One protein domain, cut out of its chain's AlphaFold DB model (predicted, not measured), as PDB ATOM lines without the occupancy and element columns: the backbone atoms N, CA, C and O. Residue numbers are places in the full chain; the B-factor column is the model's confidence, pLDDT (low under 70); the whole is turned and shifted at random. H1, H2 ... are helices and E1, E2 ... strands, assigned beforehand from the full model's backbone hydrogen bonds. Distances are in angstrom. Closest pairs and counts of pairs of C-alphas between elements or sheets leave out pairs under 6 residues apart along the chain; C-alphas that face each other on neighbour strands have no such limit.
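AT A GLANCE: This is residues 2 to 48 of the 48 residues of an uncharacterized protein of Streptomyces sp. Ag109_G2-15 (UniProt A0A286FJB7). The model is an open hook: a small hairpin of two short strands, E1 and E2, is followed with no residue between by the longest helix, H2, which turns sharply away from the line of E2 and has its first residues close to E1, while a long arm leads from the first printed residue to a short helical turn, H1, at the bend of the hook. Residues 2 to 12 of this arm stick out free and make much of the length. The printed part has 47 residues with two named helices and two named strands, in the order H1, E1, E2, H2; the sheet, E1 - E2, is antiparallel. The class is mixed, helices and strands, with 22 residues, under half, in named elements. The whole is loose, with a radius of gyration of the C-alphas of 13.3 A, and spans 44 by 19 by 18 A.

HOW THE PARTS SIT: E1, residues 27 to 30, and E2, residues 33 to 36, are antiparallel neighbours and form a hairpin, with 139 degrees between their directions. The C-alphas of Gln 27 and Ser 36 face each other at 4.5 A. N 28 and O 35 are within hydrogen-bond range at 2.8 A, and so are N 33 and O 30 at 3.0 A. H2, residues 37 to 46, has 13 pairs of C-alphas within 10 A with E1 and 3 with E2, made by its residues 37 to 43. The closest C-alphas of E1 and H2 are those of Gln 27 and Arg 37, 5.8 A apart. H1, residues 17 to 20, has one pair of C-alphas within 8 A with E1, those of Tyr 19 and Trp 29 at 7.2 A. H1 and E2 are only just apart, at 8.5 A, and H1 and H2 are apart. In H2 every O i to N i+4 pair is within hydrogen-bond range; H1 is too short for such a pair, and its one O i to N i+3 pair is within range.

IN THESE COORDINATES: E1 measures 9.6 A from C-alpha 27 at (134.498, 119.288, 98.458) to C-alpha 30, and E2 10.1 A from C-alpha 33 to C-alpha 36. H2 is 14.5 A long and ends with C-alpha 46 at (128.000, 126.012, 114.939). H1 begins with C-alpha 17 at (131.650, 105.299, 95.797) and is 5.2 A long.

THE WHOLE: The two C-alphas farthest apart are those of Gly 2 and Asp 18, at 44.7 A. Without residues 2 to 12, which stand free, the body of 36 residues spans 30 by 17 by 13 A. The links E1 to E2 and E2 to H2 are tight, and H1 to E1 is short. The printed part has no cut and ends at Cys 48, the chain's last residue. The mean pLDDT of the printed part is 70.4; residues 2 to 20 and 46 to 48 are under 70.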
ATOM      1  N   GLY A   2     146.114 127.366 131.366       45.59
ATOM      2  CA  GLY A   2     145.199 126.281 131.002       45.59
ATOM      3  C   GLY A   2     145.766 125.680 129.724       45.59
ATOM      4  O   GLY A   2     146.025 126.422 128.781       45.59
ATOM      5  N   ARG A   3     146.141 124.402 129.759       51.38
ATOM      6  CA  ARG A   3     146.827 123.714 128.658       51.38
ATOM      7  C   ARG A   3     145.871 123.648 127.470       51.38
ATOM      8  O   ARG A   3     144.764 123.163 127.642       51.38
ATOM      9  N   GLY A   4     146.295 124.130 126.302       54.28
ATOM     10  CA  GLY A   4     145.603 123.832 125.051       54.28
ATOM     11  C   GLY A   4     145.663 122.325 124.837       54.28
ATOM     12  O   GLY A   4     146.733 121.779 124.560       54.28
ATOM     13  N   GLU A   5     144.551 121.649 125.092       58.78
ATOM     14  CA  GLU A   5     144.414 120.228 124.827       58.78
ATOM     15  C   GLU A   5     144.419 120.063 123.305       58.78
ATOM     16  O   GLU A   5     143.586 120.631 122.605       58.78
ATOM     17  N   ASN A   6     145.417 119.352 122.773       58.91
ATOM     18  CA  ASN A   6     145.384 118.934 121.377       58.91
ATOM     19  C   ASN A   6     144.304 117.859 121.284       58.91
ATOM     20  O   ASN A   6     144.533 116.714 121.676       58.91
ATOM     21  N   VAL A   7     143.111 118.255 120.850       58.19
ATOM     22  CA  VAL A   7     142.005 117.330 120.629       58.19
ATOM     23  C   VAL A   7     142.281 116.612 119.310       58.19
ATOM     24  O   VAL A   7     142.201 117.197 118.233       58.19
ATOM     25  N   ASP A   8     142.705 115.354 119.400       54.34
ATOM     26  CA  ASP A   8     143.000 114.511 118.240       54.34
ATOM     27  C   ASP A   8     141.669 113.958 117.700       54.34
ATOM     28  O   ASP A   8     141.162 112.926 118.149       54.34
ATOM     29  N   TYR A   9     141.040 114.694 116.781       48.25
ATOM     30  CA  TYR A   9     139.800 114.256 116.143       48.25
ATOM     31  C   TYR A   9     140.102 113.171 115.105       48.25
ATOM     32  O   TYR A   9     140.488 113.447 113.969       48.25
ATOM     33  N   ARG A  10     139.902 111.904 115.478       50.41
ATOM     34  CA  ARG A  10     139.958 110.778 114.536       50.41
ATOM     35  C   ARG A  10     138.568 110.508 113.966       50.41
ATOM     36  O   ARG A  10     137.825 109.686 114.495       50.41
ATOM     37  N   ILE A  11     138.228 111.195 112.879       54.25
ATOM     38  CA  ILE A  11     136.953 111.003 112.180       54.25
ATOM     39  C   ILE A  11     137.112 109.894 111.132       54.25
ATOM     40  O   ILE A  11     137.947 109.981 110.232       54.25
ATOM     41  N   VAL A  12     136.306 108.836 111.247       54.31
ATOM     42  CA  VAL A  12     136.196 107.783 110.227       54.31
ATOM     43  C   VAL A  12     135.047 108.153 109.295       54.31
ATOM     44  O   VAL A  12     133.884 107.897 109.599       54.31
ATOM     45  N   VAL A  13     135.372 108.774 108.160       56.47
ATOM     46  CA  VAL A  13     134.373 109.123 107.142       56.47
ATOM     47  C   VAL A  13     134.220 107.955 106.174       56.47
ATOM     48  O   VAL A  13     135.171 107.560 105.500       56.47
ATOM     49  N   THR A  14     133.018 107.383 106.117       52.69
ATOM     50  CA  THR A  14     132.691 106.309 105.172       52.69
ATOM     51  C   THR A  14     131.961 106.918 103.985       52.69
ATOM     52  O   THR A  14     130.830 107.374 104.119       52.69
ATOM     53  N   PHE A  15     132.601 106.926 102.819       61.69
ATOM     54  CA  PHE A  15     131.970 107.366 101.578       61.69
ATOM     55  C   PHE A  15     131.481 106.144 100.796       61.69
ATOM     56  O   PHE A  15     132.247 105.204 100.581       61.69
ATOM     57  N   ALA A  16     130.236 106.158 100.318       64.31
ATOM     58  CA  ALA A  16     129.865 105.273  99.212       64.31
ATOM     59  C   ALA A  16     130.491 105.813  97.914       64.31
ATOM     60  O   ALA A  16     130.550 107.028  97.713       64.31
ATOM     61  N   ALA A  17     130.957 104.923  97.033       67.94
ATOM     62  CA  ALA A  17     131.650 105.299  95.797       67.94
ATOM     63  C   ALA A  17     130.832 106.266  94.918       67.94
ATOM     64  O   ALA A  17     131.394 107.185  94.324       67.94
ATOM     65  N   ASP A  18     129.504 106.126  94.909       69.38
ATOM     66  CA  ASP A  18     128.598 107.032  94.200       69.38
ATOM     67  C   ASP A  18     128.682 108.483  94.697       69.38
ATOM     68  O   ASP A  18     128.545 109.409  93.901       69.38
ATOM     69  N   TYR A  19     128.954 108.710  95.985       67.75
ATOM     70  CA  TYR A  19     129.133 110.061  96.522       67.75
ATOM     71  C   TYR A  19     130.476 110.658  96.105       67.75
ATOM     72  O   TYR A  19     130.523 111.831  95.756       67.75
ATOM     73  N   LEU A  20     131.544 109.853  96.037       67.50
ATOM     74  CA  LEU A  20     132.863 110.325  95.592       67.50
ATOM     75  C   LEU A  20     132.843 110.813  94.140       67.50
ATOM     76  O   LEU A  20     133.501 111.795  93.821       67.50
ATOM     77  N   THR A  21     132.055 110.176  93.267       76.75
ATOM     78  CA  THR A  21     131.912 110.622  91.867       76.75
ATOM     79  C   THR A  21     131.154 111.939  91.703       76.75
ATOM     80  O   THR A  21     131.203 112.539  90.632       76.75
ATOM     81  N   ARG A  22     130.446 112.390  92.745       76.25
ATOM     82  CA  ARG A  22     129.671 113.639  92.749       76.25
ATOM     83  C   ARG A  22     130.429 114.806  93.378       76.25
ATOM     84  O   ARG A  22     129.906 115.914  93.362       76.25
ATOM     85  N   LEU A  23     131.611 114.558  93.944       78.12
ATOM     86  CA  LEU A  23     132.434 115.580  94.577       78.12
ATOM     87  C   LEU A  23     133.433 116.157  93.578       78.12
ATOM     88  O   LEU A  23     134.159 115.432  92.895       78.12
ATOM     89  N   GLU A  24     133.507 117.479  93.550       82.38
ATOM     90  CA  GLU A  24     134.596 118.200  92.909       82.38
ATOM     91  C   GLU A  24     135.812 118.291  93.851       82.38
ATOM     92  O   GLU A  24     135.677 118.182  95.078       82.38
ATOM     93  N   PRO A  25     137.029 118.499  93.316       82.31
ATOM     94  CA  PRO A  25     138.217 118.691  94.140       82.31
ATOM     95  C   PRO A  25     138.023 119.802  95.183       82.31
ATOM     96  O   PRO A  25     137.720 120.941  94.839       82.31
ATOM     97  N   GLY A  26     138.238 119.472  96.461       82.81
ATOM     98  CA  GLY A  26     138.077 120.405  97.583       82.81
ATOM     99  C   GLY A  26     136.709 120.368  98.272       82.81
ATOM    100  O   GLY A  26     136.518 121.088  99.252       82.81
ATOM    101  N   GLN A  27     135.786 119.522  97.806       85.12
ATOM    102  CA  GLN A  27     134.498 119.288  98.458       85.12
ATOM    103  C   GLN A  27     134.516 118.067  99.388       85.12
ATOM    104  O   GLN A  27     135.297 117.129  99.214       85.12
ATOM    105  N   VAL A  28     133.605 118.076 100.359       82.94
ATOM    106  CA  VAL A  28     133.325 116.984 101.296       82.94
ATOM    107  C   VAL A  28     131.826 116.679 101.301       82.94
ATOM    108  O   VAL A  28     131.008 117.568 101.088       82.94
ATOM    109  N   TRP A  29     131.451 115.417 101.515       80.25
ATOM    110  CA  TRP A  29     130.047 115.025 101.668       80.25
ATOM    111  C   TRP A  29     129.680 114.993 103.152       80.25
ATOM    112  O   TRP A  29     130.207 114.161 103.893       80.25
ATOM    113  N   ALA A  30     128.787 115.881 103.572       80.56
ATOM    114  CA  ALA A  30     128.283 115.981 104.939       80.56
ATOM    115  C   ALA A  30     126.843 116.512 104.908       80.56
ATOM    116  O   ALA A  30     126.451 117.163 103.943       80.56
ATOM    117  N   ASP A  31     126.044 116.206 105.934       78.50
ATOM    118  CA  ASP A  31     124.641 116.650 106.010       78.50
ATOM    119  C   ASP A  31     123.815 116.279 104.752       78.50
ATOM    120  O   ASP A  31     123.060 117.072 104.200       78.50
ATOM    121  N   GLU A  32     124.041 115.066 104.229       81.75
ATOM    122  CA  GLU A  32     123.387 114.534 103.019       81.75
ATOM    123  C   GLU A  32     123.585 115.373 101.735       81.75
ATOM    124  O   GLU A  32     122.851 115.206 100.755       81.75
ATOM    125  N   ARG A  33     124.613 116.232 101.695       83.44
ATOM    126  CA  ARG A  33     124.951 117.084 100.545       83.44
ATOM    127  C   ARG A  33     126.461 117.244 100.349       83.44
ATOM    128  O   ARG A  33     127.266 116.955 101.227       83.44
ATOM    129  N   ALA A  34     126.855 117.708  99.163       86.88
ATOM    130  CA  ALA A  34     128.227 118.131  98.899       86.88
ATOM    131  C   ALA A  34     128.436 119.559  99.421       86.88
ATOM    132  O   ALA A  34     127.653 120.456  99.105       86.88
ATOM    133  N   LEU A  35     129.496 119.764 100.194       84.75
ATOM    134  CA  LEU A  35     129.883 121.046 100.778       84.75
ATOM    135  C   LEU A  35     131.322 121.385 100.392       84.75
ATOM    136  O   LEU A  35     132.153 120.495 100.206       84.75
ATOM    137  N   SER A  36     131.635 122.676 100.277       87.94
ATOM    138  CA  SER A  36     133.032 123.120 100.294       87.94
ATOM    139  C   SER A  36     133.634 122.884 101.679       87.94
ATOM    140  O   SER A  36     132.908 122.773 102.668       87.94
ATOM    141  N   ARG A  37     134.967 122.830 101.764       83.06
ATOM    142  CA  ARG A  37     135.642 122.672 103.056       83.06
ATOM    143  C   ARG A  37     135.310 123.802 104.038       83.06
ATOM    144  O   ARG A  37     135.019 123.506 105.183       83.06
ATOM    145  N   ASP A  38     135.258 125.050 103.573       84.12
ATOM    146  CA  ASP A  38     134.899 126.194 104.425       84.12
ATOM    147  C   ASP A  38     133.462 126.089 104.966       84.12
ATOM    148  O   ASP A  38     133.223 126.335 106.141       84.12
ATOM    149  N   ALA A  39     132.507 125.642 104.137       83.25
ATOM    150  CA  ALA A  39     131.119 125.458 104.566       83.25
ATOM    151  C   ALA A  39     130.951 124.283 105.542       83.25
ATOM    152  O   ALA A  39     130.012 124.274 106.329       83.25
ATOM    153  N   PHE A  40     131.832 123.282 105.474       85.50
ATOM    154  CA  PHE A  40     131.891 122.217 106.469       85.50
ATOM    155  C   PHE A  40     132.462 122.726 107.795       85.50
ATOM    156  O   PHE A  40     131.883 122.430 108.835       85.50
ATOM    157  N   ASP A  41     133.539 123.513 107.757       81.81
ATOM    158  CA  ASP A  41     134.141 124.097 108.961       81.81
ATOM    159  C   ASP A  41     133.132 124.999 109.702       81.81
ATOM    160  O   ASP A  41     132.988 124.868 110.914       81.81
ATOM    161  N   GLU A  42     132.343 125.816 108.988       83.12
ATOM    162  CA  GLU A  42     131.257 126.606 109.601       83.12
ATOM    163  C   GLU A  42     130.165 125.734 110.245       83.12
ATOM    164  O   GLU A  42     129.629 126.083 111.293       83.12
ATOM    165  N   LEU A  43     129.833 124.590 109.638       79.19
ATOM    166  CA  LEU A  43     128.816 123.666 110.153       79.19
ATOM    167  C   LEU A  43     129.269 122.995 111.457       79.19
ATOM    168  O   LEU A  43     128.469 122.797 112.365       79.19
ATOM    169  N   VAL A  44     130.557 122.652 111.547       77.94
ATOM    170  CA  VAL A  44     131.155 122.029 112.736       77.94
ATOM    171  C   VAL A  44     131.332 123.044 113.869       77.94
ATOM    172  O   VAL A  44     131.133 122.686 115.030       77.94
ATOM    173  N   ASP A  45     131.669 124.293 113.542       71.00
ATOM    174  CA  ASP A  45     131.814 125.371 114.528       71.00
ATOM    175  C   ASP A  45     130.465 125.793 115.145       71.00
ATOM    176  O   ASP A  45     130.440 126.174 116.314       71.00
ATOM    177  N   ASP A  46     129.346 125.695 114.413       62.91
ATOM    178  CA  ASP A  46     128.000 126.012 114.939       62.91
ATOM    179  C   ASP A  46     127.453 124.913 115.881       62.91
ATOM    180  O   ASP A  46     126.615 125.182 116.742       62.91
ATOM    181  N   GLU A  47     127.951 123.673 115.767       56.59
ATOM    182  CA  GLU A  47     127.579 122.542 116.638       56.59
ATOM    183  C   GLU A  47     128.408 122.430 117.942       56.59
ATOM    184  O   GLU A  47     128.173 121.500 118.725       56.59
ATOM    185  N   CYS A  48     129.348 123.351 118.214       51.19
ATOM    186  CA  CYS A  48     130.211 123.349 119.414       51.19
ATOM    187  C   CYS A  48     129.773 124.302 120.542       51.19
ATOM    188  O   CYS A  48     129.474 125.488 120.281       51.19
TER     189      CYS A  48